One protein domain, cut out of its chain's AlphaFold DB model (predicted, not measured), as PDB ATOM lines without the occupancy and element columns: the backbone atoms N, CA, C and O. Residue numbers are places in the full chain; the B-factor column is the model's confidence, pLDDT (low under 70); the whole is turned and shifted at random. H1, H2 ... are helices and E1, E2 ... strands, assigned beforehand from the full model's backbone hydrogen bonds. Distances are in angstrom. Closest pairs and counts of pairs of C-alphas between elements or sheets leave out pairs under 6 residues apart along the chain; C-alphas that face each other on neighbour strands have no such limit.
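This is residues 157 to 246 and 348 to 385 of the 629 residues of an uncharacterized protein of Solanum chilense (UniProt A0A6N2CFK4). A short two-stranded hairpin, E1 and E2, has the long helix H3 packed on E1 and the helix H6 packed on E2, with H3 and H6 meeting near their first residues in a corner, nearly at right angles. H4 and H5 form a second pair of crossed helices next to this unit, while the first part, with H1 and H2, reaches away at one end and makes much of the length. The 128 printed residues have six named helices and two named strands, in the order H1 H2 H3 E1 E2 H4 H5 H6, and the class is mostly helix; the sheet, E1 - E2, is antiparallel. The whole is compact, with a radius of gyration of the C-alphas of 16.1 A, and only just elongated, spanning 52 by 35 by 33 A.

E1 is residues 218 to 221, starting at C-alpha 218 at (-43.306, -10.189, -44.847), and E2 is residues 224 to 227. H3, residues 186 to 203, is the longest helix at 26.3 A. H6, residues 370 to 383, measures 20.1 A and ends at C-alpha 383 at (-40.793, -4.814, -59.463). H5, residues 348 to 360, measures 17.8 A, and H4 is residues 230 to 238. H1, residues 164 to 172, begins at C-alpha 164 at (-28.293, -40.337, -62.510), and H2 is residues 175 to 179.

E1 and E2 are a hairpin, antiparallel at 149 degrees; N 219 and O 226 are 3.0 A apart and N 226 and O 219 2.8 A, within hydrogen-bond range. The closest C-alphas of H3 and E1, Phe 192 and Val 221, are 5.6 A apart. Those of E2 and H6, Val 226 and Cys 377, are 5.8 A apart. H3 touches H6 with residues 186 to 192 alone, about perpendicular at 84 degrees, closest at the C-alphas of Val 189 and Pro 370, 5.9 A. H3 and H5 only just touch, with 3 pairs of C-alphas within 8 A, closest at Val 197 and Ala 360, 6.3 A. H4 and H5 touch at a steep tilt of 60 degrees, opposite ways, closest at the C-alphas of Ile 233 and Ala 349, 5.3 A. H2 is close but not clearly touching to H4, with the C-alphas of Trp 177 and Leu 237 6.9 A apart, and to H1, with those of Phe 170 and Glu 176 6.5 A apart. H1 is apart from H3, H4, H5 and H6. Each O i to N i+4 pair is within hydrogen-bond range in H1, H3, H4 and H5; H6 has 9 of 10, and H2 has 0 of 1 but 2 of 2 O i to N i+3 pairs.

The C-alphas farthest apart, Thr 162 and Arg 206, are 53.0 A apart. Residues 161 to 166, of which 164 to 166 belong to H1, stand free. Residues 247 to 347 are not printed, and C-alphas 246 and 348 are 12.5 A apart across the cut. The link from H3 to E1, 14 residues, is long. The mean pLDDT of the printed part is 77.8; residues 157 to 162, 178 to 186, 240 to 246, 363 to 366 and 380 to 385 are under 70.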
ATOM      1  N   THR A 157     -23.267 -29.098 -59.729       52.53
ATOM      2  CA  THR A 157     -24.129 -29.759 -60.710       52.53
ATOM      3  C   THR A 157     -23.374 -30.343 -61.894       52.53
ATOM      4  O   THR A 157     -23.916 -31.221 -62.554       52.53
ATOM      5  N   GLY A 158     -22.116 -29.949 -62.125       55.53
ATOM      6  CA  GLY A 158     -21.290 -30.478 -63.220       55.53
ATOM      7  C   GLY A 158     -21.084 -32.000 -63.185       55.53
ATOM      8  O   GLY A 158     -20.918 -32.609 -64.234       55.53
ATOM      9  N   SER A 159     -21.160 -32.623 -62.004       59.84
ATOM     10  CA  SER A 159     -21.051 -34.077 -61.807       59.84
ATOM     11  C   SER A 159     -22.374 -34.768 -61.438       59.84
ATOM     12  O   SER A 159     -22.393 -35.986 -61.257       59.84
ATOM     13  N   LEU A 160     -23.503 -34.044 -61.376       64.44
ATOM     14  CA  LEU A 160     -24.825 -34.677 -61.237       64.44
ATOM     15  C   LEU A 160     -25.186 -35.590 -62.428       64.44
ATOM     16  O   LEU A 160     -25.715 -36.670 -62.164       64.44
ATOM     17  N   PRO A 161     -24.869 -35.263 -63.702       65.00
ATOM     18  CA  PRO A 161     -25.096 -36.178 -64.825       65.00
ATOM     19  C   PRO A 161     -24.378 -37.528 -64.676       65.00
ATOM     20  O   PRO A 161     -24.878 -38.550 -65.134       65.00
ATOM     21  N   THR A 162     -23.236 -37.556 -63.979       68.25
ATOM     22  CA  THR A 162     -22.474 -38.776 -63.655       68.25
ATOM     23  C   THR A 162     -23.156 -39.636 -62.579       68.25
ATOM     24  O   THR A 162     -22.755 -40.772 -62.343       68.25
ATOM     25  N   MET A 163     -24.184 -39.113 -61.903       74.81
ATOM     26  CA  MET A 163     -24.882 -39.749 -60.782       74.81
ATOM     27  C   MET A 163     -26.405 -39.726 -61.017       74.81
ATOM     28  O   MET A 163     -27.128 -39.028 -60.299       74.81
ATOM     29  N   PRO A 164     -26.924 -40.485 -62.005       78.25
ATOM     30  CA  PRO A 164     -28.293 -40.337 -62.510       78.25
ATOM     31  C   PRO A 164     -29.380 -40.498 -61.441       78.25
ATOM     32  O   PRO A 164     -30.384 -39.797 -61.498       78.25
ATOM     33  N   GLU A 165     -29.179 -41.342 -60.423       76.06
ATOM     34  CA  GLU A 165     -30.143 -41.472 -59.320       76.06
ATOM     35  C   GLU A 165     -30.203 -40.215 -58.437       76.06
ATOM     36  O   GLU A 165     -31.279 -39.786 -58.028       76.06
ATOM     37  N   ILE A 166     -29.063 -39.566 -58.189       79.12
ATOM     38  CA  ILE A 166     -29.012 -38.313 -57.427       79.12
ATOM     39  C   ILE A 166     -29.585 -37.164 -58.263       79.12
ATOM     40  O   ILE A 166     -30.340 -36.349 -57.734       79.12
ATOM     41  N   HIS A 167     -29.294 -37.123 -59.567       80.38
ATOM     42  CA  HIS A 167     -29.899 -36.158 -60.486       80.38
ATOM     43  C   HIS A 167     -31.428 -36.314 -60.552       80.38
ATOM     44  O   HIS A 167     -32.139 -35.325 -60.382       80.38
ATOM     45  N   ARG A 168     -31.931 -37.552 -60.690       83.44
ATOM     46  CA  ARG A 168     -33.365 -37.888 -60.662       83.44
ATOM     47  C   ARG A 168     -34.038 -37.375 -59.393       83.44
ATOM     48  O   ARG A 168     -35.111 -36.783 -59.475       83.44
ATOM     49  N   LEU A 169     -33.402 -37.552 -58.234       82.62
ATOM     50  CA  LEU A 169     -33.892 -37.005 -56.970       82.62
ATOM     51  C   LEU A 169     -33.844 -35.468 -56.944       82.62
ATOM     52  O   LEU A 169     -34.803 -34.849 -56.494       82.62
ATOM     53  N   PHE A 170     -32.785 -34.835 -57.449       81.25
ATOM     54  CA  PHE A 170     -32.666 -33.371 -57.459       81.25
ATOM     55  C   PHE A 170     -33.730 -32.688 -58.318       81.25
ATOM     56  O   PHE A 170     -34.344 -31.727 -57.853       81.25
ATOM     57  N   THR A 171     -33.998 -33.213 -59.512       82.69
ATOM     58  CA  THR A 171     -35.060 -32.710 -60.390       82.69
ATOM     59  C   THR A 171     -36.446 -33.031 -59.820       82.69
ATOM     60  O   THR A 171     -37.290 -32.143 -59.757       82.69
ATOM     61  N   LYS A 172     -36.675 -34.247 -59.290       83.69
ATOM     62  CA  LYS A 172     -37.957 -34.626 -58.659       83.69
ATOM     63  C   LYS A 172     -38.317 -33.771 -57.435       83.69
ATOM     64  O   LYS A 172     -39.491 -33.518 -57.193       83.69
ATOM     65  N   HIS A 173     -37.319 -33.323 -56.673       79.69
ATOM     66  CA  HIS A 173     -37.490 -32.451 -55.503       79.69
ATOM     67  C   HIS A 173     -37.291 -30.956 -55.819       79.69
ATOM     68  O   HIS A 173     -37.249 -30.142 -54.899       79.69
ATOM     69  N   HIS A 174     -37.152 -30.582 -57.099       78.12
ATOM     70  CA  HIS A 174     -36.920 -29.207 -57.571       78.12
ATOM     71  C   HIS A 174     -35.755 -28.476 -56.866       78.12
ATOM     72  O   HIS A 174     -35.779 -27.264 -56.660       78.12
ATOM     73  N   LEU A 175     -34.689 -29.193 -56.496       78.19
ATOM     74  CA  LEU A 175     -33.567 -28.656 -55.704       78.19
ATOM     75  C   LEU A 175     -32.565 -27.830 -56.531       78.19
ATOM     76  O   LEU A 175     -31.560 -27.346 -56.011       78.19
ATOM     77  N   GLU A 176     -32.840 -27.648 -57.820       73.44
ATOM     78  CA  GLU A 176     -31.960 -27.029 -58.815       73.44
ATOM     79  C   GLU A 176     -31.681 -25.540 -58.550       73.44
ATOM     80  O   GLU A 176     -30.664 -25.010 -58.997       73.44
ATOM     81  N   TRP A 177     -32.493 -24.855 -57.737       72.88
ATOM     82  CA  TRP A 177     -32.188 -23.495 -57.267       72.88
ATOM     83  C   TRP A 177     -30.836 -23.408 -56.534       72.88
ATOM     84  O   TRP A 177     -30.144 -22.396 -56.646       72.88
ATOM     85  N   LYS A 178     -30.402 -24.491 -55.872       69.81
ATOM     86  CA  LYS A 178     -29.097 -24.613 -55.191       69.81
ATOM     87  C   LYS A 178     -27.897 -24.737 -56.134       69.81
ATOM     88  O   LYS A 178     -26.759 -24.651 -55.671       69.81
ATOM     89  N   ALA A 179     -28.139 -24.944 -57.428       63.34
ATOM     90  CA  ALA A 179     -27.110 -24.970 -58.463       63.34
ATOM     91  C   ALA A 179     -26.648 -23.566 -58.879       63.34
ATOM     92  O   ALA A 179     -25.545 -23.404 -59.401       63.34
ATOM     93  N   ARG A 180     -27.520 -22.561 -58.712       64.56
ATOM     94  CA  ARG A 180     -27.364 -21.247 -59.343       64.56
ATOM     95  C   ARG A 180     -26.123 -20.516 -58.801       64.56
ATOM     96  O   ARG A 180     -25.852 -20.577 -57.599       64.56
ATOM     97  N   PRO A 181     -25.346 -19.824 -59.656       52.09
ATOM     98  CA  PRO A 181     -24.130 -19.144 -59.226       52.09
ATOM     99  C   PRO A 181     -24.448 -17.999 -58.256       52.09
ATOM    100  O   PRO A 181     -25.288 -17.143 -58.524       52.09
ATOM    101  N   LEU A 182     -23.755 -17.987 -57.116       55.47
ATOM    102  CA  LEU A 182     -23.875 -16.931 -56.110       55.47
ATOM    103  C   LEU A 182     -22.890 -15.794 -56.393       55.47
ATOM    104  O   LEU A 182     -21.692 -16.049 -56.526       55.47
ATOM    105  N   GLY A 183     -23.395 -14.559 -56.408       57.59
ATOM    106  CA  GLY A 183     -22.608 -13.340 -56.225       57.59
ATOM    107  C   GLY A 183     -22.370 -13.004 -54.742       57.59
ATOM    108  O   GLY A 183     -22.582 -13.828 -53.853       57.59
ATOM    109  N   ARG A 184     -21.928 -11.771 -54.464       58.28
ATOM    110  CA  ARG A 184     -21.712 -11.264 -53.094       58.28
ATOM    111  C   ARG A 184     -23.048 -10.796 -52.496       58.28
ATOM    112  O   ARG A 184     -23.598  -9.805 -52.964       58.28
ATOM    113  N   TYR A 185     -23.564 -11.495 -51.480       65.12
ATOM    114  CA  TYR A 185     -24.936 -11.304 -50.955       65.12
ATOM    115  C   TYR A 185     -25.012 -10.852 -49.479       65.12
ATOM    116  O   TYR A 185     -26.091 -10.821 -48.889       65.12
ATOM    117  N   ASN A 186     -23.875 -10.527 -48.856       66.00
ATOM    118  CA  ASN A 186     -23.737 -10.539 -47.392       66.00
ATOM    119  C   ASN A 186     -24.595  -9.494 -46.648       66.00
ATOM    120  O   ASN A 186     -25.266  -9.850 -45.683       66.00
ATOM    121  N   GLU A 187     -24.589  -8.228 -47.084       78.88
ATOM    122  CA  GLU A 187     -25.288  -7.124 -46.398       78.88
ATOM    123  C   GLU A 187     -26.808  -7.327 -46.370       78.88
ATOM    124  O   GLU A 187     -27.421  -7.390 -45.309       78.88
ATOM    125  N   MET A 188     -27.412  -7.492 -47.549       82.06
ATOM    126  CA  MET A 188     -28.864  -7.568 -47.732       82.06
ATOM    127  C   MET A 188     -29.491  -8.759 -46.989       82.06
ATOM    128  O   MET A 188     -30.588  -8.642 -46.447       82.06
ATOM    129  N   VAL A 189     -28.782  -9.892 -46.908       83.44
ATOM    130  CA  VAL A 189     -29.223 -11.068 -46.138       83.44
ATOM    131  C   VAL A 189     -29.103 -10.822 -44.628       83.44
ATOM    132  O   VAL A 189     -29.972 -11.250 -43.869       83.44
ATOM    133  N   TRP A 190     -28.067 -10.111 -44.170       81.94
ATOM    134  CA  TRP A 190     -27.934  -9.729 -42.760       81.94
ATOM    135  C   TRP A 190     -29.022  -8.731 -42.339       81.94
ATOM    136  O   TRP A 190     -29.668  -8.939 -41.313       81.94
ATOM    137  N   GLU A 191     -29.283  -7.706 -43.154       88.25
ATOM    138  CA  GLU A 191     -30.350  -6.721 -42.929       88.25
ATOM    139  C   GLU A 191     -31.735  -7.370 -42.912       88.25
ATOM    140  O   GLU A 191     -32.533  -7.079 -42.021       88.25
ATOM    141  N   PHE A 192     -32.000  -8.301 -43.836       91.06
ATOM    142  CA  PHE A 192     -33.216  -9.111 -43.830       91.06
ATOM    143  C   PHE A 192     -33.402  -9.837 -42.491       91.06
ATOM    144  O   PHE A 192     -34.465  -9.735 -41.884       91.06
ATOM    145  N   TYR A 193     -32.377 -10.524 -41.978       89.38
ATOM    146  CA  TYR A 193     -32.505 -11.239 -40.705       89.38
ATOM    147  C   TYR A 193     -32.560 -10.320 -39.481       89.38
ATOM    148  O   TYR A 193     -33.263 -10.643 -38.521       89.38
ATOM    149  N   ALA A 194     -31.860  -9.185 -39.496       88.25
ATOM    150  CA  ALA A 194     -31.974  -8.169 -38.452       88.25
ATOM    151  C   ALA A 194     -33.407  -7.617 -38.392       88.25
ATOM    152  O   ALA A 194     -34.003  -7.561 -37.314       88.25
ATOM    153  N   SER A 195     -33.986  -7.310 -39.556       91.75
ATOM    154  CA  SER A 195     -35.368  -6.853 -39.706       91.75
ATOM    155  C   SER A 195     -36.384  -7.922 -39.296       91.75
ATOM    156  O   SER A 195     -37.206  -7.653 -38.428       91.75
ATOM    157  N   TYR A 196     -36.270  -9.166 -39.782       91.56
ATOM    158  CA  TYR A 196     -37.130 -10.293 -39.378       91.56
ATOM    159  C   TYR A 196     -37.191 -10.439 -37.847       91.56
ATOM    160  O   TYR A 196     -38.262 -10.562 -37.250       91.56
ATOM    161  N   VAL A 197     -36.026 -10.398 -37.188       89.56
ATOM    162  CA  VAL A 197     -35.921 -10.513 -35.727       89.56
ATOM    163  C   VAL A 197     -36.514  -9.295 -35.018       89.56
ATOM    164  O   VAL A 197     -37.151  -9.471 -33.979       89.56
ATOM    165  N   ALA A 198     -36.332  -8.083 -35.547       90.19
ATOM    166  CA  ALA A 198     -36.909  -6.861 -34.990       90.19
ATOM    167  C   ALA A 198     -38.440  -6.825 -35.142       90.19
ATOM    168  O   ALA A 198     -39.143  -6.617 -34.155       90.19
ATOM    169  N   THR A 199     -38.958  -7.103 -36.342       91.62
ATOM    170  CA  THR A 199     -40.391  -7.149 -36.645       91.62
ATOM    171  C   THR A 199     -41.100  -8.177 -35.772       91.62
ATOM    172  O   THR A 199     -42.019  -7.789 -35.052       91.62
ATOM    173  N   LEU A 200     -40.641  -9.435 -35.709       89.00
ATOM    174  CA  LEU A 200     -41.307 -10.417 -34.844       89.00
ATOM    175  C   LEU A 200     -41.217 -10.013 -33.363       89.00
ATOM    176  O   LEU A 200     -42.201 -10.129 -32.647       89.00
ATOM    177  N   ARG A 201     -40.087  -9.457 -32.894       87.50
ATOM    178  CA  ARG A 201     -39.965  -8.944 -31.512       87.50
ATOM    179  C   ARG A 201     -40.878  -7.752 -31.201       87.50
ATOM    180  O   ARG A 201     -41.183  -7.553 -30.032       87.50
ATOM    181  N   SER A 202     -41.300  -6.976 -32.200       88.00
ATOM    182  CA  SER A 202     -42.281  -5.891 -32.027       88.00
ATOM    183  C   SER A 202     -43.739  -6.363 -32.021       88.00
ATOM    184  O   SER A 202     -44.594  -5.665 -31.486       88.00
ATOM    185  N   GLN A 203     -44.023  -7.541 -32.584       85.25
ATOM    186  CA  GLN A 203     -45.373  -8.105 -32.716       85.25
ATOM    187  C   GLN A 203     -45.773  -9.035 -31.558       85.25
ATOM    188  O   GLN A 203     -46.901  -9.520 -31.525       85.25
ATOM    189  N   ILE A 204     -44.855  -9.324 -30.633       85.94
ATOM    190  CA  ILE A 204     -45.025 -10.338 -29.587       85.94
ATOM    191  C   ILE A 204     -44.817  -9.727 -28.203       85.94
ATOM    192  O   ILE A 204     -43.986  -8.836 -28.020       85.94
ATOM    193  N   ASP A 205     -45.514 -10.262 -27.202       81.75
ATOM    194  CA  ASP A 205     -45.260  -9.910 -25.808       81.75
ATOM    195  C   ASP A 205     -43.795 -10.124 -25.425       81.75
ATOM    196  O   ASP A 205     -43.194 -11.151 -25.746       81.75
ATOM    197  N   ARG A 206     -43.247  -9.223 -24.597       77.69
ATOM    198  CA  ARG A 206     -41.876  -9.334 -24.051       77.69
ATOM    199  C   ARG A 206     -41.619 -10.630 -23.259       77.69
ATOM    200  O   ARG A 206     -40.469 -10.938 -22.963       77.69
ATOM    201  N   ARG A 207     -42.678 -11.362 -22.890       77.19
ATOM    202  CA  ARG A 207     -42.643 -12.655 -22.181       77.19
ATOM    203  C   ARG A 207     -42.901 -13.867 -23.096       77.19
ATOM    204  O   ARG A 207     -42.719 -14.998 -22.653       77.19
ATOM    205  N   ALA A 208     -43.324 -13.663 -24.346       83.31
ATOM    206  CA  ALA A 208     -43.583 -14.743 -25.294       83.31
ATOM    207  C   ALA A 208     -42.275 -15.292 -25.887       83.31
ATOM    208  O   ALA A 208     -41.337 -14.551 -26.177       83.31
ATOM    209  N   ALA A 209     -42.212 -16.607 -26.110       80.69
ATOM    210  CA  ALA A 209     -41.067 -17.238 -26.762       80.69
ATOM    211  C   ALA A 209     -41.128 -16.993 -28.287       80.69
ATOM    212  O   ALA A 209     -42.044 -17.524 -28.921       80.69
ATOM    213  N   PRO A 210     -40.170 -16.271 -28.911       75.56
ATOM    214  CA  PRO A 210     -40.267 -15.912 -30.332       75.56
ATOM    215  C   PRO A 210     -40.339 -17.137 -31.249       75.56
ATOM    216  O   PRO A 210     -41.121 -17.158 -32.187       75.56
ATOM    217  N   ALA A 211     -39.595 -18.195 -30.907       73.06
ATOM    218  CA  ALA A 211     -39.531 -19.457 -31.648       73.06
ATOM    219  C   ALA A 211     -40.766 -20.380 -31.479       73.06
ATOM    220  O   ALA A 211     -40.692 -21.561 -31.817       73.06
ATOM    221  N   LYS A 212     -41.863 -19.885 -30.888       80.19
ATOM    222  CA  LYS A 212     -43.175 -20.561 -30.823       80.19
ATOM    223  C   LYS A 212     -44.266 -19.836 -31.620       80.19
ATOM    224  O   LYS A 212     -45.406 -20.289 -31.626       80.19
ATOM    225  N   GLN A 213     -43.936 -18.699 -32.219       85.56
ATOM    226  CA  GLN A 213     -44.861 -17.882 -33.000       85.56
ATOM    227  C   GLN A 213     -44.857 -18.353 -34.463       85.56
ATOM    228  O   GLN A 213     -43.905 -19.021 -34.875       85.56
ATOM    229  N   PRO A 214     -45.884 -18.035 -35.271       86.25
ATOM    230  CA  PRO A 214     -45.827 -18.310 -36.702       86.25
ATOM    231  C   PRO A 214     -44.638 -17.579 -37.362       86.25
ATOM    232  O   PRO A 214     -44.197 -16.531 -36.875       86.25
ATOM    233  N   PRO A 215     -44.103 -18.097 -38.482       88.12
ATOM    234  CA  PRO A 215     -43.182 -17.339 -39.317       88.12
ATOM    235  C   PRO A 215     -43.814 -16.027 -39.799       88.12
ATOM    236  O   PRO A 215     -45.000 -15.987 -40.114       88.12
ATOM    237  N   LEU A 216     -43.010 -14.964 -39.903       89.81
ATOM    238  CA  LEU A 216     -43.429 -13.766 -40.633       89.81
ATOM    239  C   LEU A 216     -43.686 -14.114 -42.104       89.81
ATOM    240  O   LEU A 216     -42.893 -14.837 -42.705       89.81
ATOM    241  N   GLU A 217     -44.736 -13.534 -42.683       90.56
ATOM    242  CA  GLU A 217     -45.003 -13.596 -44.126       90.56
ATOM    243  C   GLU A 217     -44.361 -12.434 -44.898       90.56
ATOM    244  O   GLU A 217     -44.163 -12.549 -46.101       90.56
ATOM    245  N   GLN A 218     -43.986 -11.335 -44.229       91.38
ATOM    246  CA  GLN A 218     -43.306 -10.189 -44.847       91.38
ATOM    247  C   GLN A 218     -42.242  -9.576 -43.925       91.38
ATOM    248  O   GLN A 218     -42.387  -9.572 -42.701       91.38
ATOM    249  N   VAL A 219     -41.183  -9.015 -44.520       92.62
ATOM    250  CA  VAL A 219     -40.055  -8.357 -43.829       92.62
ATOM    251  C   VAL A 219     -39.683  -7.065 -44.554       92.62
ATOM    252  O   VAL A 219     -39.638  -7.051 -45.778       92.62
ATOM    253  N   ARG A 220     -39.363  -5.981 -43.836       91.94
ATOM    254  CA  ARG A 220     -38.921  -4.725 -44.471       91.94
ATOM    255  C   ARG A 220     -37.399  -4.659 -44.608       91.94
ATOM    256  O   ARG A 220     -36.710  -4.668 -43.593       91.94
ATOM    257  N   VAL A 221     -36.865  -4.518 -45.819       89.81
ATOM    258  CA  VAL A 221     -35.414  -4.451 -46.097       89.81
ATOM    259  C   VAL A 221     -35.119  -3.227 -46.962       89.81
ATOM    260  O   VAL A 221     -35.737  -3.051 -48.004       89.81
ATOM    261  N   ARG A 222     -34.230  -2.332 -46.506       87.12
ATOM    262  CA  ARG A 222     -33.924  -1.029 -47.150       87.12
ATOM    263  C   ARG A 222     -35.167  -0.215 -47.588       87.12
ATOM    264  O   ARG A 222     -35.118   0.531 -48.556       87.12
ATOM    265  N   GLY A 223     -36.285  -0.358 -46.866       85.56
ATOM    266  CA  GLY A 223     -37.573   0.295 -47.156       85.56
ATOM    267  C   GLY A 223     -38.557  -0.533 -47.998       85.56
ATOM    268  O   GLY A 223     -39.759  -0.307 -47.891       85.56
ATOM    269  N   VAL A 224     -38.079  -1.529 -48.749       86.31
ATOM    270  CA  VAL A 224     -38.896  -2.473 -49.532       86.31
ATOM    271  C   VAL A 224     -39.571  -3.488 -48.604       86.31
ATOM    272  O   VAL A 224     -38.944  -3.970 -47.660       86.31
ATOM    273  N   GLN A 225     -40.838  -3.829 -48.857       89.88
ATOM    274  CA  GLN A 225     -41.468  -5.019 -48.274       89.88
ATOM    275  C   GLN A 225     -41.035  -6.241 -49.089       89.88
ATOM    276  O   GLN A 225     -41.258  -6.277 -50.292       89.88
ATOM    277  N   VAL A 226     -40.428  -7.228 -48.439       90.75
ATOM    278  CA  VAL A 226     -40.039  -8.505 -49.042       90.75
ATOM    279  C   VAL A 226     -41.024  -9.562 -48.571       90.75
ATOM    280  O   VAL A 226     -41.106  -9.836 -47.368       90.75
ATOM    281  N   ASP A 227     -41.779 -10.136 -49.504       90.00
ATOM    282  CA  ASP A 227     -42.722 -11.212 -49.212       90.00
ATOM    283  C   ASP A 227     -41.993 -12.562 -49.113       90.00
ATOM    284  O   ASP A 227     -41.185 -12.949 -49.960       90.00
ATOM    285  N   ILE A 228     -42.259 -13.262 -48.017       90.69
ATOM    286  CA  ILE A 228     -41.708 -14.570 -47.651       90.69
ATOM    287  C   ILE A 228     -42.827 -15.527 -47.214       90.69
ATOM    288  O   ILE A 228     -42.595 -16.484 -46.467       90.69
ATOM    289  N   SER A 229     -44.056 -15.268 -47.669       89.75
ATOM    290  CA  SER A 229     -45.179 -16.191 -47.540       89.75
ATOM    291  C   SER A 229     -44.861 -17.522 -48.226       89.75
ATOM    292  O   SER A 229     -44.062 -17.605 -49.168       89.75
ATOM    293  N   LEU A 230     -45.554 -18.585 -47.813       88.19
ATOM    294  CA  LEU A 230     -45.439 -19.890 -48.471       88.19
ATOM    295  C   LEU A 230     -45.766 -19.801 -49.969       88.19
ATOM    296  O   LEU A 230     -45.180 -20.537 -50.758       88.19
ATOM    297  N   ARG A 231     -46.640 -18.872 -50.389       86.69
ATOM    298  CA  ARG A 231     -46.983 -18.651 -51.802       86.69
ATOM    299  C   ARG A 231     -45.777 -18.174 -52.613       86.69
ATOM    300  O   ARG A 231     -45.513 -18.723 -53.680       86.69
ATOM    301  N   ILE A 232     -45.037 -17.187 -52.108       88.25
ATOM    302  CA  ILE A 232     -43.876 -16.624 -52.807       88.25
ATOM    303  C   ILE A 232     -42.674 -17.573 -52.759       88.25
ATOM    304  O   ILE A 232     -42.016 -17.762 -53.783       88.25
ATOM    305  N   ILE A 233     -42.449 -18.275 -51.642       88.19
ATOM    306  CA  ILE A 233     -41.402 -19.309 -51.576       88.19
ATOM    307  C   ILE A 233     -41.735 -20.483 -52.522       88.19
ATOM    308  O   ILE A 233     -40.852 -20.941 -53.246       88.19
ATOM    309  N   ARG A 234     -43.001 -20.929 -52.613       86.62
ATOM    310  CA  ARG A 234     -43.424 -21.928 -53.619       86.62
ATOM    311  C   ARG A 234     -43.204 -21.423 -55.052       86.62
ATOM    312  O   ARG A 234     -42.629 -22.166 -55.843       86.62
ATOM    313  N   ARG A 235     -43.560 -20.167 -55.374       86.19
ATOM    314  CA  ARG A 235     -43.286 -19.552 -56.694       86.19
ATOM    315  C   ARG A 235     -41.789 -19.550 -57.029       86.19
ATOM    316  O   ARG A 235     -41.421 -19.864 -58.156       86.19
ATOM    317  N   PHE A 236     -40.927 -19.242 -56.058       85.50
ATOM    318  CA  PHE A 236     -39.470 -19.250 -56.241       85.50
ATOM    319  C   PHE A 236     -38.900 -20.658 -56.499       85.50
ATOM    320  O   PHE A 236     -38.013 -20.815 -57.337       85.50
ATOM    321  N   LEU A 237     -39.397 -21.678 -55.789       83.06
ATOM    322  CA  LEU A 237     -38.907 -23.059 -55.903       83.06
ATOM    323  C   LEU A 237     -39.435 -23.800 -57.135       83.06
ATOM    324  O   LEU A 237     -38.680 -24.513 -57.794       83.06
ATOM    325  N   TYR A 238     -40.731 -23.662 -57.414       81.94
ATOM    326  CA  TYR A 238     -41.465 -24.507 -58.361       81.94
ATOM    327  C   TYR A 238     -41.896 -23.760 -59.636       81.94
ATOM    328  O   TYR A 238     -42.332 -24.391 -60.597       81.94
ATOM    329  N   GLY A 239     -41.735 -22.434 -59.673       80.44
ATOM    330  CA  GLY A 239     -42.166 -21.576 -60.774       80.44
ATOM    331  C   GLY A 239     -43.597 -21.056 -60.618       80.44
ATOM    332  O   GLY A 239     -44.325 -21.396 -59.688       80.44
ATOM    333  N   GLU A 240     -44.003 -20.190 -61.546       69.25
ATOM    334  CA  GLU A 240     -45.271 -19.447 -61.477       69.25
ATOM    335  C   GLU A 240     -46.497 -20.250 -61.957       69.25
ATOM    336  O   GLU A 240     -47.628 -19.868 -61.682       69.25
ATOM    337  N   GLY A 241     -46.272 -21.386 -62.631       60.34
ATOM    338  CA  GLY A 241     -47.315 -22.279 -63.156       60.34
ATOM    339  C   GLY A 241     -47.628 -23.510 -62.295       60.34
ATOM    340  O   GLY A 241     -48.282 -24.426 -62.786       60.34
ATOM    341  N   VAL A 242     -47.140 -23.582 -61.051       58.50
ATOM    342  CA  VAL A 242     -47.515 -24.651 -60.107       58.50
ATOM    343  C   VAL A 242     -48.575 -24.112 -59.157       58.50
ATOM    344  O   VAL A 242     -48.282 -23.282 -58.296       58.50
ATOM    345  N   ASP A 243     -49.812 -24.588 -59.324       50.22
ATOM    346  CA  ASP A 243     -50.957 -24.136 -58.537       50.22
ATOM    347  C   ASP A 243     -50.693 -24.224 -57.031       50.22
ATOM    348  O   ASP A 243     -50.248 -25.249 -56.506       50.22
ATOM    349  N   ALA A 244     -51.063 -23.170 -56.298       51.34
ATOM    350  CA  ALA A 244     -50.917 -23.121 -54.842       51.34
ATOM    351  C   ALA A 244     -51.731 -24.211 -54.104       51.34
ATOM    352  O   ALA A 244     -51.490 -24.457 -52.919       51.34
ATOM    353  N   THR A 245     -52.664 -24.864 -54.806       46.91
ATOM    354  CA  THR A 245     -53.469 -26.013 -54.365       46.91
ATOM    355  C   THR A 245     -52.724 -27.346 -54.413       46.91
ATOM    356  O   THR A 245     -53.170 -28.287 -53.759       46.91
ATOM    357  N   ARG A 246     -51.580 -27.454 -55.111       51.41
ATOM    358  CA  ARG A 246     -50.688 -28.617 -54.996       51.41
ATOM    359  C   ARG A 246     -49.976 -28.558 -53.650       51.41
ATOM    360  O   ARG A 246     -48.827 -28.140 -53.556       51.41
ATOM    361  N   PHE A 348     -40.807 -28.265 -49.545       83.94
ATOM    362  CA  PHE A 348     -39.601 -27.507 -49.266       83.94
ATOM    363  C   PHE A 348     -39.918 -26.046 -48.950       83.94
ATOM    364  O   PHE A 348     -39.206 -25.482 -48.133       83.94
ATOM    365  N   ALA A 349     -40.978 -25.426 -49.480       87.00
ATOM    366  CA  ALA A 349     -41.289 -24.037 -49.133       87.00
ATOM    367  C   ALA A 349     -41.621 -23.894 -47.640       87.00
ATOM    368  O   ALA A 349     -41.060 -23.031 -46.962       87.00
ATOM    369  N   TRP A 350     -42.453 -24.798 -47.113       85.88
ATOM    370  CA  TRP A 350     -42.750 -24.867 -45.680       85.88
ATOM    371  C   TRP A 350     -41.506 -25.188 -44.847       85.88
ATOM    372  O   TRP A 350     -41.217 -24.498 -43.866       85.88
ATOM    373  N   LEU A 351     -40.708 -26.174 -45.269       86.38
ATOM    374  CA  LEU A 351     -39.482 -26.549 -44.564       86.38
ATOM    375  C   LEU A 351     -38.450 -25.407 -44.533       86.38
ATOM    376  O   LEU A 351     -37.830 -25.177 -43.495       86.38
ATOM    377  N   LEU A 352     -38.272 -24.672 -45.635       87.38
ATOM    378  CA  LEU A 352     -37.388 -23.505 -45.700       87.38
ATOM    379  C   LEU A 352     -37.890 -22.395 -44.767       87.38
ATOM    380  O   LEU A 352     -37.106 -21.898 -43.959       87.38
ATOM    381  N   GLN A 353     -39.183 -22.051 -44.813       88.06
ATOM    382  CA  GLN A 353     -39.767 -20.998 -43.974       88.06
ATOM    383  C   GLN A 353     -39.652 -21.332 -42.473       88.06
ATOM    384  O   GLN A 353     -39.210 -20.498 -41.676       88.06
ATOM    385  N   ALA A 354     -39.950 -22.579 -42.088       84.69
ATOM    386  CA  ALA A 354     -39.789 -23.067 -40.719       84.69
ATOM    387  C   ALA A 354     -38.319 -23.019 -40.258       84.69
ATOM    388  O   ALA A 354     -38.025 -22.587 -39.144       84.69
ATOM    389  N   VAL A 355     -37.373 -23.400 -41.125       84.69
ATOM    390  CA  VAL A 355     -35.929 -23.363 -40.831       84.69
ATOM    391  C   VAL A 355     -35.393 -21.931 -40.734       84.69
ATOM    392  O   VAL A 355     -34.525 -21.673 -39.895       84.69
ATOM    393  N   MET A 356     -35.908 -20.991 -41.535       86.25
ATOM    394  CA  MET A 356     -35.607 -19.559 -41.411       86.25
ATOM    395  C   MET A 356     -36.064 -19.026 -40.052       86.25
ATOM    396  O   MET A 356     -35.255 -18.444 -39.329       86.25
ATOM    397  N   HIS A 357     -37.313 -19.297 -39.662       87.00
ATOM    398  CA  HIS A 357     -37.858 -18.903 -38.362       87.00
ATOM    399  C   HIS A 357     -37.059 -19.508 -37.189       87.00
ATOM    400  O   HIS A 357     -36.600 -18.785 -36.304       87.00
ATOM    401  N   GLU A 358     -36.805 -20.826 -37.208       83.75
ATOM    402  CA  GLU A 358     -36.061 -21.542 -36.157       83.75
ATOM    403  C   GLU A 358     -34.636 -20.982 -35.960       83.75
ATOM    404  O   GLU A 358     -34.092 -21.012 -34.850       83.75
ATOM    405  N   ARG A 359     -34.014 -20.471 -37.033       80.12
ATOM    406  CA  ARG A 359     -32.631 -19.964 -37.032       80.12
ATOM    407  C   ARG A 359     -32.522 -18.463 -36.806       80.12
ATOM    408  O   ARG A 359     -31.529 -18.042 -36.214       80.12
ATOM    409  N   ALA A 360     -33.537 -17.675 -37.160       82.94
ATOM    410  CA  ALA A 360     -33.570 -16.229 -36.927       82.94
ATOM    411  C   ALA A 360     -33.283 -15.858 -35.458       82.94
ATOM    412  O   ALA A 360     -32.639 -14.843 -35.192       82.94
ATOM    413  N   PHE A 361     -33.661 -16.710 -34.499       78.44
ATOM    414  CA  PHE A 361     -33.449 -16.487 -33.060       78.44
ATOM    415  C   PHE A 361     -32.243 -17.220 -32.456       78.44
ATOM    416  O   PHE A 361     -31.861 -16.928 -31.323       78.44
ATOM    417  N   LYS A 362     -31.587 -18.126 -33.189       78.81
ATOM    418  CA  LYS A 362     -30.411 -18.853 -32.687       78.81
ATOM    419  C   LYS A 362     -29.158 -17.991 -32.828       78.81
ATOM    420  O   LYS A 362     -28.851 -17.473 -33.897       78.81
ATOM    421  N   VAL A 363     -28.449 -17.769 -31.722       58.91
ATOM    422  CA  VAL A 363     -27.272 -16.876 -31.686       58.91
ATOM    423  C   VAL A 363     -26.044 -17.542 -32.323       58.91
ATOM    424  O   VAL A 363     -25.226 -16.870 -32.935       58.91
ATOM    425  N   THR A 364     -25.953 -18.871 -32.245       52.72
ATOM    426  CA  THR A 364     -24.764 -19.672 -32.583       52.72
ATOM    427  C   THR A 364     -24.809 -20.346 -33.962       52.72
ATOM    428  O   THR A 364     -24.018 -21.251 -34.225       52.72
ATOM    429  N   THR A 365     -25.736 -19.966 -34.848       58.66
ATOM    430  CA  THR A 365     -25.948 -20.660 -36.133       58.66
ATOM    431  C   THR A 365     -25.947 -19.733 -37.338       58.66
ATOM    432  O   THR A 365     -26.572 -18.677 -37.304       58.66
ATOM    433  N   THR A 366     -25.362 -20.222 -38.435       67.88
ATOM    434  CA  THR A 366     -25.514 -19.717 -39.805       67.88
ATOM    435  C   THR A 366     -26.948 -19.299 -40.138       67.88
ATOM    436  O   THR A 366     -27.885 -20.084 -39.946       67.88
ATOM    437  N   TYR A 367     -27.080 -18.111 -40.730       73.69
ATOM    438  CA  TYR A 367     -28.280 -17.648 -41.426       73.69
ATOM    439  C   TYR A 367     -28.576 -18.525 -42.657       73.69
ATOM    440  O   TYR A 367     -27.752 -18.568 -43.574       73.69
ATOM    441  N   PRO A 368     -29.705 -19.253 -42.704       74.00
ATOM    442  CA  PRO A 368     -29.988 -20.164 -43.805       74.00
ATOM    443  C   PRO A 368     -30.458 -19.417 -45.065       74.00
ATOM    444  O   PRO A 368     -31.022 -18.325 -44.991       74.00
ATOM    445  N   PHE A 369     -30.235 -20.055 -46.217       80.81
ATOM    446  CA  PHE A 369     -30.697 -19.662 -47.560       80.81
ATOM    447  C   PHE A 369     -30.335 -18.240 -48.060       80.81
ATOM    448  O   PHE A 369     -31.213 -17.571 -48.614       80.81
ATOM    449  N   PRO A 370     -29.069 -17.770 -47.948       79.12
ATOM    450  CA  PRO A 370     -28.659 -16.467 -48.485       79.12
ATOM    451  C   PRO A 370     -29.059 -16.208 -49.946       79.12
ATOM    452  O   PRO A 370     -29.518 -15.114 -50.253       79.12
ATOM    453  N   SER A 371     -28.922 -17.193 -50.841       77.62
ATOM    454  CA  SER A 371     -29.282 -17.057 -52.264       77.62
ATOM    455  C   SER A 371     -30.775 -16.809 -52.494       77.62
ATOM    456  O   SER A 371     -31.122 -15.916 -53.262       77.62
ATOM    457  N   MET A 372     -31.651 -17.562 -51.819       85.44
ATOM    458  CA  MET A 372     -33.104 -17.387 -51.914       85.44
ATOM    459  C   MET A 372     -33.519 -16.018 -51.377       85.44
ATOM    460  O   MET A 372     -34.229 -15.286 -52.053       85.44
ATOM    461  N   ILE A 373     -33.034 -15.649 -50.190       85.88
ATOM    462  CA  ILE A 373     -33.361 -14.364 -49.559       85.88
ATOM    463  C   ILE A 373     -32.889 -13.204 -50.434       85.88
ATOM    464  O   ILE A 373     -33.646 -12.272 -50.672       85.88
ATOM    465  N   PHE A 374     -31.668 -13.277 -50.966       83.62
ATOM    466  CA  PHE A 374     -31.148 -12.254 -51.867       83.62
ATOM    467  C   PHE A 374     -31.944 -12.153 -53.177       83.62
ATOM    468  O   PHE A 374     -32.150 -11.046 -53.669       83.62
ATOM    469  N   ALA A 375     -32.409 -13.277 -53.736       83.06
ATOM    470  CA  ALA A 375     -33.270 -13.269 -54.917       83.06
ATOM    471  C   ALA A 375     -34.624 -12.604 -54.622       83.06
ATOM    472  O   ALA A 375     -34.979 -11.652 -55.308       83.06
ATOM    473  N   LEU A 376     -35.309 -13.001 -53.543       86.12
ATOM    474  CA  LEU A 376     -36.577 -12.388 -53.123       86.12
ATOM    475  C   LEU A 376     -36.428 -10.877 -52.866       86.12
ATOM    476  O   LEU A 376     -37.208 -10.081 -53.381       86.12
ATOM    477  N   CYS A 377     -35.380 -10.455 -52.150       84.25
ATOM    478  CA  CYS A 377     -35.090  -9.035 -51.932       84.25
ATOM    479  C   CYS A 377     -34.774  -8.263 -53.230       84.25
ATOM    480  O   CYS A 377     -35.001  -7.055 -53.287       84.25
ATOM    481  N   ARG A 378     -34.222  -8.923 -54.258       81.31
ATOM    482  CA  ARG A 378     -33.919  -8.314 -55.564       81.31
ATOM    483  C   ARG A 378     -35.159  -8.202 -56.442       81.31
ATOM    484  O   ARG A 378     -35.333  -7.168 -57.080       81.31
ATOM    485  N   ASP A 379     -35.973  -9.247 -56.513       73.75
ATOM    486  CA  ASP A 379     -37.099  -9.302 -57.444       73.75
ATOM    487  C   ASP A 379     -38.176  -8.277 -57.045       73.75
ATOM    488  O   ASP A 379     -38.605  -7.494 -57.891       73.75
ATOM    489  N   GLU A 380     -38.477  -8.146 -55.748       67.31
ATOM    490  CA  GLU A 380     -39.352  -7.087 -55.209       67.31
ATOM    491  C   GLU A 380     -38.775  -5.674 -55.443       67.31
ATOM    492  O   GLU A 380     -39.490  -4.747 -55.827       67.31
ATOM    493  N   ALA A 381     -37.458  -5.488 -55.280       61.59
ATOM    494  CA  ALA A 381     -36.799  -4.205 -55.553       61.59
ATOM    495  C   ALA A 381     -36.790  -3.835 -57.051       61.59
ATOM    496  O   ALA A 381     -36.793  -2.651 -57.391       61.59
ATOM    497  N   ASN A 382     -36.802  -4.828 -57.944       60.16
ATOM    498  CA  ASN A 382     -36.925  -4.640 -59.390       60.16
ATOM    499  C   ASN A 382     -38.380  -4.396 -59.827       60.16
ATOM    500  O   ASN A 382     -38.604  -3.634 -60.763       60.16
ATOM    501  N   GLU A 383     -39.365  -5.015 -59.171       58.19
ATOM    502  CA  GLU A 383     -40.793  -4.814 -59.463       58.19
ATOM    503  C   GLU A 383     -41.299  -3.446 -58.962       58.19
ATOM    504  O   GLU A 383     -42.126  -2.817 -59.624       58.19
ATOM    505  N   LEU A 384     -40.740  -2.939 -57.855       51.22
ATOM    506  CA  LEU A 384     -40.980  -1.579 -57.350       51.22
ATOM    507  C   LEU A 384     -40.174  -0.486 -58.070       51.22
ATOM    508  O   LEU A 384     -40.475   0.700 -57.910       51.22
ATOM    509  N   ALA A 385     -39.162  -0.842 -58.868       41.72
ATOM    510  CA  ALA A 385     -38.529   0.124 -59.757       41.72
ATOM    511  C   ALA A 385     -39.566   0.593 -60.796       41.72
ATOM    512  O   ALA A 385     -40.282  -0.245 -61.350       41.72
TER     513      ALA A 385